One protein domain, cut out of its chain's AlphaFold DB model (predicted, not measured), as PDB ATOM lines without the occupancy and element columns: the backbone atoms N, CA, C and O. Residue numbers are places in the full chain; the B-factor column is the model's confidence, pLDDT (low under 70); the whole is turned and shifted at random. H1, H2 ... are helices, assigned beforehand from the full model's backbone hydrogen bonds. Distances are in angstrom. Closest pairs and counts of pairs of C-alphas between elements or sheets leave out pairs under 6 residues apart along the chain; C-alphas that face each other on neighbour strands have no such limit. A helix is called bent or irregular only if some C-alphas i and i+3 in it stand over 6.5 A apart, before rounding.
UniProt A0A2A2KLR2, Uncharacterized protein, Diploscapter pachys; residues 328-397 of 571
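This is residues 328 to 397 of the 571 residues of an uncharacterized protein of Diploscapter pachys (UniProt A0A2A2KLR2). A long helix, H1, bends partway along its length, and past its last residue, Thr 374, a tight link turns a corner into a second helix, H2, which makes an L with the arm H1b. There is no core: H1a and most of H2 stick out free. The printed part has 70 residues, with two named helices in the order H1, H2 and no named strand, and its class is all helix. It is extended, with a radius of gyration of the C-alphas of 21.5 A, and its outline is flat, with spans of 61 by 36 by 18 A.

H1, residues 328 to 374, was assigned as one helix by its hydrogen bonds, but it is bent: C-alphas 348 and 351 are 7.2 A apart. Its arm H1a, residues 328 to 348, begins at C-alpha 328 (213.769, 125.627, 226.444) and is 29.9 A long. Its arm H1b, residues 351 to 374, is 34.7 A long and ends at C-alpha 374 (155.666, 145.631, 216.975). H2, residues 378 to 394, is 24.0 A long and ends at C-alpha 394 (161.430, 117.919, 218.500).

H1a and H1b stand at a steep tilt of 52 degrees. H1b touches H2 with residues 367 to 371 alone, and H2 touches H1b with residue 378 alone. Their closest C-alphas, those of Glu 371 and Ala 378, are 5.6 A apart. The lines of H1b and H2 are about perpendicular, at 79 degrees. H1a and H2 are apart. In H1a and H2 every O i to N i+4 pair is within hydrogen-bond range; in H1b 19 of 20 are.

The two C-alphas farthest apart, those of Ser 329 and Thr 374, are 62.4 A apart. Residues 328 to 363 and 383 to 397 stand free. The link from H1 to H2 is tight, with 3 residues, and the printed part has no cut. The mean pLDDT of the printed part is 75.6; 20 residues are under 70, among them 352 to 357 and 389 to 397.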
ATOM      1  N   ASP A 328     214.111 124.200 226.485       84.69
ATOM      2  CA  ASP A 328     213.769 125.627 226.444       84.69
ATOM      3  C   ASP A 328     213.710 126.145 224.999       84.69
ATOM      4  O   ASP A 328     212.728 126.783 224.620       84.69
ATOM      5  N   SER A 329     214.690 125.793 224.155       79.06
ATOM      6  CA  SER A 329     214.657 126.114 222.720       79.06
ATOM      7  C   SER A 329     213.434 125.508 222.027       79.06
ATOM      8  O   SER A 329     212.727 126.212 221.314       79.06
ATOM      9  N   ILE A 330     213.115 124.235 222.288       77.31
ATOM     10  CA  ILE A 330     211.912 123.576 221.749       77.31
ATOM     11  C   ILE A 330     210.642 124.301 222.203       77.31
ATOM     12  O   ILE A 330     209.724 124.480 221.404       77.31
ATOM     13  N   SER A 331     210.571 124.716 223.469       85.88
ATOM     14  CA  SER A 331     209.417 125.448 223.992       85.88
ATOM     15  C   SER A 331     209.254 126.807 223.309       85.88
ATOM     16  O   SER A 331     208.148 127.133 222.887       85.88
ATOM     17  N   LYS A 332     210.346 127.566 223.151       87.69
ATOM     18  CA  LYS A 332     210.347 128.866 222.459       87.69
ATOM     19  C   LYS A 332     209.954 128.738 220.994       87.69
ATOM     20  O   LYS A 332     209.125 129.505 220.529       87.69
ATOM     21  N   MET A 333     210.480 127.739 220.290       78.25
ATOM     22  CA  MET A 333     210.109 127.502 218.894       78.25
ATOM     23  C   MET A 333     208.632 127.151 218.745       78.25
ATOM     24  O   MET A 333     207.988 127.660 217.841       78.25
ATOM     25  N   LYS A 334     208.068 126.333 219.643       83.38
ATOM     26  CA  LYS A 334     206.625 126.044 219.628       83.38
ATOM     27  C   LYS A 334     205.785 127.289 219.895       83.38
ATOM     28  O   LYS A 334     204.713 127.424 219.316       83.38
ATOM     29  N   GLU A 335     206.252 128.180 220.766       91.00
ATOM     30  CA  GLU A 335     205.594 129.461 221.033       91.00
ATOM     31  C   GLU A 335     205.666 130.396 219.814       91.00
ATOM     32  O   GLU A 335     204.655 130.983 219.437       91.00
ATOM     33  N   GLU A 336     206.824 130.492 219.156       89.56
ATOM     34  CA  GLU A 336     207.006 131.272 217.923       89.56
ATOM     35  C   GLU A 336     206.199 130.704 216.752       89.56
ATOM     36  O   GLU A 336     205.551 131.463 216.037       89.56
ATOM     37  N   GLU A 337     206.169 129.381 216.588       85.62
ATOM     38  CA  GLU A 337     205.366 128.694 215.575       85.62
ATOM     39  C   GLU A 337     203.874 128.947 215.814       85.62
ATOM     40  O   GLU A 337     203.176 129.403 214.908       85.62
ATOM     41  N   GLN A 338     203.388 128.772 217.048       89.00
ATOM     42  CA  GLN A 338     202.007 129.111 217.407       89.00
ATOM     43  C   GLN A 338     201.692 130.584 217.164       89.00
ATOM     44  O   GLN A 338     200.609 130.899 216.680       89.00
ATOM     45  N   LYS A 339     202.625 131.488 217.471       93.75
ATOM     46  CA  LYS A 339     202.448 132.916 217.223       93.75
ATOM     47  C   LYS A 339     202.383 133.224 215.727       93.75
ATOM     48  O   LYS A 339     201.517 133.991 215.328       93.75
ATOM     49  N   SER A 340     203.241 132.613 214.911       90.44
ATOM     50  CA  SER A 340     203.226 132.789 213.453       90.44
ATOM     51  C   SER A 340     201.933 132.264 212.825       90.44
ATOM     52  O   SER A 340     201.318 132.962 212.027       90.44
ATOM     53  N   LEU A 341     201.452 131.098 213.273       88.69
ATOM     54  CA  LEU A 341     200.167 130.538 212.854       88.69
ATOM     55  C   LEU A 341     198.998 131.419 213.303       88.69
ATOM     56  O   LEU A 341     198.048 131.601 212.553       88.69
ATOM     57  N   GLN A 342     199.073 131.992 214.507       91.00
ATOM     58  CA  GLN A 342     198.066 132.922 215.008       91.00
ATOM     59  C   GLN A 342     198.054 134.232 214.208       91.00
ATOM     60  O   GLN A 342     196.978 134.764 213.948       91.00
ATOM     61  N   GLU A 343     199.220 134.751 213.815       92.56
ATOM     62  CA  GLU A 343     199.347 135.940 212.964       92.56
ATOM     63  C   GLU A 343     198.799 135.674 211.554       92.56
ATOM     64  O   GLU A 343     198.004 136.471 211.058       92.56
ATOM     65  N   GLU A 344     199.127 134.530 210.950       90.19
ATOM     66  CA  GLU A 344     198.576 134.106 209.656       90.19
ATOM     67  C   GLU A 344     197.055 133.902 209.730       90.19
ATOM     68  O   GLU A 344     196.308 134.358 208.861       90.19
ATOM     69  N   GLU A 345     196.567 133.281 210.808       88.25
ATOM     70  CA  GLU A 345     195.140 133.124 211.076       88.25
ATOM     71  C   GLU A 345     194.456 134.494 211.229       88.25
ATOM     72  O   GLU A 345     193.415 134.757 210.619       88.25
ATOM     73  N   ASP A 346     195.042 135.408 211.998       88.62
ATOM     74  CA  ASP A 346     194.495 136.746 212.190       88.62
ATOM     75  C   ASP A 346     194.495 137.577 210.900       88.62
ATOM     76  O   ASP A 346     193.527 138.310 210.670       88.62
ATOM     77  N   GLU A 347     195.500 137.439 210.034       89.56
ATOM     78  CA  GLU A 347     195.517 138.055 208.702       89.56
ATOM     79  C   GLU A 347     194.443 137.458 207.785       89.56
ATOM     80  O   GLU A 347     193.678 138.205 207.159       89.56
ATOM     81  N   LEU A 348     194.308 136.130 207.761       86.69
ATOM     82  CA  LEU A 348     193.309 135.425 206.957       86.69
ATOM     83  C   LEU A 348     191.875 135.778 207.391       86.69
ATOM     84  O   LEU A 348     190.983 135.954 206.553       86.69
ATOM     85  N   TYR A 349     191.640 135.933 208.697       77.81
ATOM     86  CA  TYR A 349     190.328 136.270 209.254       77.81
ATOM     87  C   TYR A 349     190.091 137.772 209.457       77.81
ATOM     88  O   TYR A 349     188.964 138.158 209.794       77.81
ATOM     89  N   ALA A 350     191.067 138.653 209.216       79.31
ATOM     90  CA  ALA A 350     190.880 140.104 209.318       79.31
ATOM     91  C   ALA A 350     189.709 140.639 208.455       79.31
ATOM     92  O   ALA A 350     188.911 141.440 208.966       79.31
ATOM     93  N   PRO A 351     189.499 140.183 207.200       72.88
ATOM     94  CA  PRO A 351     188.341 140.582 206.393       72.88
ATOM     95  C   PRO A 351     187.013 140.057 206.960       72.88
ATOM     96  O   PRO A 351     186.003 140.762 206.944       72.88
ATOM     97  N   LEU A 352     187.016 138.841 207.518       69.56
ATOM     98  CA  LEU A 352     185.850 138.193 208.130       69.56
ATOM     99  C   LEU A 352     185.440 138.868 209.445       69.56
ATOM    100  O   LEU A 352     184.253 139.116 209.659       69.56
ATOM    101  N   LYS A 353     186.404 139.255 210.294       66.00
ATOM    102  CA  LYS A 353     186.157 140.071 211.498       66.00
ATOM    103  C   LYS A 353     185.547 141.428 211.128       66.00
ATOM    104  O   LYS A 353     184.622 141.881 211.803       66.00
ATOM    105  N   ARG A 354     185.996 142.042 210.025       65.94
ATOM    106  CA  ARG A 354     185.444 143.310 209.519       65.94
ATOM    107  C   ARG A 354     184.008 143.143 208.990       65.94
ATOM    108  O   ARG A 354     183.150 143.952 209.327       65.94
ATOM    109  N   GLY A 355     183.709 142.055 208.273       66.25
ATOM    110  CA  GLY A 355     182.345 141.732 207.822       66.25
ATOM    111  C   GLY A 355     181.375 141.341 208.949       66.25
ATOM    112  O   GLY A 355     180.187 141.665 208.892       66.25
ATOM    113  N   ARG A 356     181.869 140.694 210.013       59.97
ATOM    114  CA  ARG A 356     181.066 140.313 211.188       59.97
ATOM    115  C   ARG A 356     180.540 141.531 211.948       59.97
ATOM    116  O   ARG A 356     179.379 141.528 212.353       59.97
ATOM    117  N   MET A 357     181.353 142.581 212.092       63.69
ATOM    118  CA  MET A 357     180.904 143.828 212.724       63.69
ATOM    119  C   MET A 357     179.766 144.494 211.940       63.69
ATOM    120  O   MET A 357     178.793 144.934 212.550       63.69
ATOM    121  N   ASP A 358     179.822 144.493 210.607       71.12
ATOM    122  CA  ASP A 358     178.740 145.038 209.777       71.12
ATOM    123  C   ASP A 358     177.442 144.232 209.918       71.12
ATOM    124  O   ASP A 358     176.357 144.812 210.001       71.12
ATOM    125  N   MET A 359     177.534 142.901 210.003       67.81
ATOM    126  CA  MET A 359     176.364 142.044 210.201       67.81
ATOM    127  C   MET A 359     175.745 142.226 211.594       67.81
ATOM    128  O   MET A 359     174.522 142.281 211.714       67.81
ATOM    129  N   GLU A 360     176.556 142.381 212.645       72.75
ATOM    130  CA  GLU A 360     176.064 142.666 213.999       72.75
ATOM    131  C   GLU A 360     175.384 144.034 214.090       72.75
ATOM    132  O   GLU A 360     174.341 144.156 214.738       72.75
ATOM    133  N   ILE A 361     175.930 145.055 213.424       77.12
ATOM    134  CA  ILE A 361     175.308 146.383 213.344       77.12
ATOM    135  C   ILE A 361     173.979 146.289 212.587       77.12
ATOM    136  O   ILE A 361     172.962 146.777 213.082       77.12
ATOM    137  N   GLN A 362     173.947 145.598 211.444       76.44
ATOM    138  CA  GLN A 362     172.718 145.393 210.669       76.44
ATOM    139  C   GLN A 362     171.657 144.610 211.450       76.44
ATOM    140  O   GLN A 362     170.482 144.979 211.418       76.44
ATOM    141  N   LEU A 363     172.053 143.568 212.183       76.25
ATOM    142  CA  LEU A 363     171.150 142.769 213.006       76.25
ATOM    143  C   LEU A 363     170.596 143.591 214.175       76.25
ATOM    144  O   LEU A 363     169.401 143.529 214.461       76.25
ATOM    145  N   ARG A 364     171.435 144.404 214.824       80.06
ATOM    146  CA  ARG A 364     171.026 145.286 215.926       80.06
ATOM    147  C   ARG A 364     170.070 146.379 215.444       80.06
ATOM    148  O   ARG A 364     169.078 146.667 216.114       80.06
ATOM    149  N   ASP A 365     170.324 146.940 214.267       80.12
ATOM    150  CA  ASP A 365     169.434 147.915 213.634       80.12
ATOM    151  C   ASP A 365     168.111 147.293 213.192       80.12
ATOM    152  O   ASP A 365     167.057 147.910 213.356       80.12
ATOM    153  N   TRP A 366     168.141 146.071 212.660       81.25
ATOM    154  CA  TRP A 366     166.933 145.327 212.322       81.25
ATOM    155  C   TRP A 366     166.095 145.038 213.572       81.25
ATOM    156  O   TRP A 366     164.921 145.403 213.596       81.25
ATOM    157  N   MET A 367     166.714 144.507 214.635       73.25
ATOM    158  CA  MET A 367     166.057 144.237 215.920       73.25
ATOM    159  C   MET A 367     165.388 145.492 216.497       73.25
ATOM    160  O   MET A 367     164.231 145.445 216.923       73.25
ATOM    161  N   ARG A 368     166.080 146.637 216.447       79.44
ATOM    162  CA  ARG A 368     165.545 147.917 216.926       79.44
ATOM    163  C   ARG A 368     164.336 148.377 216.103       79.44
ATOM    164  O   ARG A 368     163.358 148.855 216.673       79.44
ATOM    165  N   ARG A 369     164.365 148.209 214.776       78.44
ATOM    166  CA  ARG A 369     163.220 148.544 213.906       78.44
ATOM    167  C   ARG A 369     162.027 147.625 214.154       78.44
ATOM    168  O   ARG A 369     160.898 148.106 214.189       78.44
ATOM    169  N   THR A 370     162.255 146.327 214.347       66.94
ATOM    170  CA  THR A 370     161.177 145.372 214.645       66.94
ATOM    171  C   THR A 370     160.536 145.627 216.003       66.94
ATOM    172  O   THR A 370     159.314 145.550 216.117       66.94
ATOM    173  N   GLU A 371     161.324 146.001 217.012       78.25
ATOM    174  CA  GLU A 371     160.809 146.374 218.333       78.25
ATOM    175  C   GLU A 371     159.952 147.642 218.257       78.25
ATOM    176  O   GLU A 371     158.843 147.672 218.785       78.25
ATOM    177  N   GLN A 372     160.401 148.659 217.514       76.94
ATOM    178  CA  GLN A 372     159.620 149.881 217.292       76.94
ATOM    179  C   GLN A 372     158.315 149.625 216.528       76.94
ATOM    180  O   GLN A 372     157.305 150.262 216.818       76.94
ATOM    181  N   ALA A 373     158.324 148.709 215.556       68.62
ATOM    182  CA  ALA A 373     157.150 148.407 214.742       68.62
ATOM    183  C   ALA A 373     156.106 147.554 215.482       68.62
ATOM    184  O   ALA A 373     154.908 147.743 215.283       68.62
ATOM    185  N   THR A 374     156.549 146.612 216.318       72.31
ATOM    186  CA  THR A 374     155.666 145.631 216.975       72.31
ATOM    187  C   THR A 374     155.339 145.976 218.427       72.31
ATOM    188  O   THR A 374     154.343 145.487 218.956       72.31
ATOM    189  N   GLY A 375     156.161 146.801 219.086       82.56
ATOM    190  CA  GLY A 375     156.083 147.077 220.523       82.56
ATOM    191  C   GLY A 375     156.556 145.920 221.414       82.56
ATOM    192  O   GLY A 375     156.428 146.004 222.633       82.56
ATOM    193  N   ILE A 376     157.086 144.839 220.829       75.81
ATOM    194  CA  ILE A 376     157.582 143.657 221.543       75.81
ATOM    195  C   ILE A 376     159.110 143.703 221.556       75.81
ATOM    196  O   ILE A 376     159.738 143.901 220.515       75.81
ATOM    197  N   GLN A 377     159.719 143.478 222.722       79.00
ATOM    198  CA  GLN A 377     161.176 143.416 222.849       79.00
ATOM    199  C   GLN A 377     161.757 142.322 221.940       79.00
ATOM    200  O   GLN A 377     161.301 141.175 221.962       79.00
ATOM    201  N   ALA A 378     162.793 142.662 221.167       70.38
ATOM    202  CA  ALA A 378     163.390 141.762 220.177       70.38
ATOM    203  C   ALA A 378     163.873 140.436 220.791       70.38
ATOM    204  O   ALA A 378     163.700 139.378 220.187       70.38
ATOM    205  N   ASN A 379     164.384 140.467 222.027       73.75
ATOM    206  CA  ASN A 379     164.804 139.266 222.752       73.75
ATOM    207  C   ASN A 379     163.638 138.293 222.974       73.75
ATOM    208  O   ASN A 379     163.800 137.091 222.791       73.75
ATOM    209  N   THR A 380     162.445 138.798 223.292       74.50
ATOM    210  CA  THR A 380     161.239 137.975 223.460       74.50
ATOM    211  C   THR A 380     160.827 137.335 222.141       74.50
ATOM    212  O   THR A 380     160.435 136.171 222.115       74.50
ATOM    213  N   LEU A 381     160.966 138.057 221.031       71.25
ATOM    214  CA  LEU A 381     160.649 137.549 219.697       71.25
ATOM    215  C   LEU A 381     161.639 136.458 219.262       71.25
ATOM    216  O   LEU A 381     161.212 135.405 218.796       71.25
ATOM    217  N   VAL A 382     162.942 136.657 219.495       71.56
ATOM    218  CA  VAL A 382     163.984 135.656 219.209       71.56
ATOM    219  C   VAL A 382     163.809 134.413 220.079       71.56
ATOM    220  O   VAL A 382     163.841 133.306 219.555       71.56
ATOM    221  N   VAL A 383     163.555 134.568 221.380       72.25
ATOM    222  CA  VAL A 383     163.313 133.428 222.281       72.25
ATOM    223  C   VAL A 383     162.059 132.664 221.858       72.25
ATOM    224  O   VAL A 383     162.088 131.440 221.798       72.25
ATOM    225  N   THR A 384     160.990 133.365 221.474       73.69
ATOM    226  CA  THR A 384     159.759 132.724 220.982       73.69
ATOM    227  C   THR A 384     160.012 131.975 219.672       73.69
ATOM    228  O   THR A 384     159.538 130.855 219.512       73.69
ATOM    229  N   LEU A 385     160.803 132.546 218.757       74.38
ATOM    230  CA  LEU A 385     161.194 131.906 217.500       74.38
ATOM    231  C   LEU A 385     162.067 130.664 217.739       74.38
ATOM    232  O   LEU A 385     161.856 129.644 217.092       74.38
ATOM    233  N   VAL A 386     163.018 130.729 218.674       69.25
ATOM    234  CA  VAL A 386     163.890 129.597 219.029       69.25
ATOM    235  C   VAL A 386     163.091 128.486 219.702       69.25
ATOM    236  O   VAL A 386     163.261 127.330 219.335       69.25
ATOM    237  N   ILE A 387     162.175 128.814 220.620       69.56
ATOM    238  CA  ILE A 387     161.270 127.835 221.242       69.56
ATOM    239  C   ILE A 387     160.356 127.204 220.187       69.56
ATOM    240  O   ILE A 387     160.163 125.993 220.196       69.56
ATOM    241  N   LEU A 388     159.838 127.996 219.245       70.12
ATOM    242  CA  LEU A 388     159.026 127.499 218.135       70.12
ATOM    243  C   LEU A 388     159.837 126.556 217.232       70.12
ATOM    244  O   LEU A 388     159.362 125.474 216.909       70.12
ATOM    245  N   LEU A 389     161.066 126.926 216.857       68.12
ATOM    246  CA  LEU A 389     161.958 126.094 216.041       68.12
ATOM    247  C   LEU A 389     162.381 124.813 216.765       68.12
ATOM    248  O   LEU A 389     162.392 123.753 216.145       68.12
ATOM    249  N   ALA A 390     162.675 124.887 218.063       63.75
ATOM    250  CA  ALA A 390     162.971 123.722 218.890       63.75
ATOM    251  C   ALA A 390     161.754 122.792 218.988       63.75
ATOM    252  O   ALA A 390     161.890 121.596 218.752       63.75
ATOM    253  N   ALA A 391     160.554 123.338 219.207       61.09
ATOM    254  CA  ALA A 391     159.313 122.567 219.202       61.09
ATOM    255  C   ALA A 391     159.035 121.928 217.829       61.09
ATOM    256  O   ALA A 391     158.560 120.797 217.766       61.09
ATOM    257  N   ILE A 392     159.364 122.606 216.722       60.56
ATOM    258  CA  ILE A 392     159.267 122.053 215.360       60.56
ATOM    259  C   ILE A 392     160.270 120.917 215.154       60.56
ATOM    260  O   ILE A 392     159.897 119.907 214.573       60.56
ATOM    261  N   LEU A 393     161.510 121.064 215.630       59.91
ATOM    262  CA  LEU A 393     162.574 120.059 215.510       59.91
ATOM    263  C   LEU A 393     162.318 118.822 216.381       59.91
ATOM    264  O   LEU A 393     162.571 117.701 215.948       59.91
ATOM    265  N   GLU A 394     161.774 119.008 217.580       59.81
ATOM    266  CA  GLU A 394     161.430 117.919 218.500       59.81
ATOM    267  C   GLU A 394     160.161 117.172 218.055       59.81
ATOM    268  O   GLU A 394     160.014 115.973 218.284       59.81
ATOM    269  N   SER A 395     159.271 117.843 217.320       54.25
ATOM    270  CA  SER A 395     158.054 117.245 216.762       54.25
ATOM    271  C   SER A 395     158.245 116.571 215.392       54.25
ATOM    272  O   SER A 395     157.272 116.124 214.784       54.25
ATOM    273  N   VAL A 396     159.494 116.378 214.935       55.38
ATOM    274  CA  VAL A 396     159.863 115.621 213.713       55.38
ATOM    275  C   VAL A 396     159.728 114.094 213.896       55.38
ATOM    276  O   VAL A 396     160.291 113.314 213.135       55.38
ATOM    277  N   ASN A 397     158.910 113.626 214.845       54.53
ATOM    278  CA  ASN A 397     158.375 112.267 214.788       54.53
ATOM    279  C   ASN A 397     157.187 112.244 213.805       54.53
ATOM    280  O   ASN A 397     156.266 113.056 213.892       54.53
TER     281      ASN A 397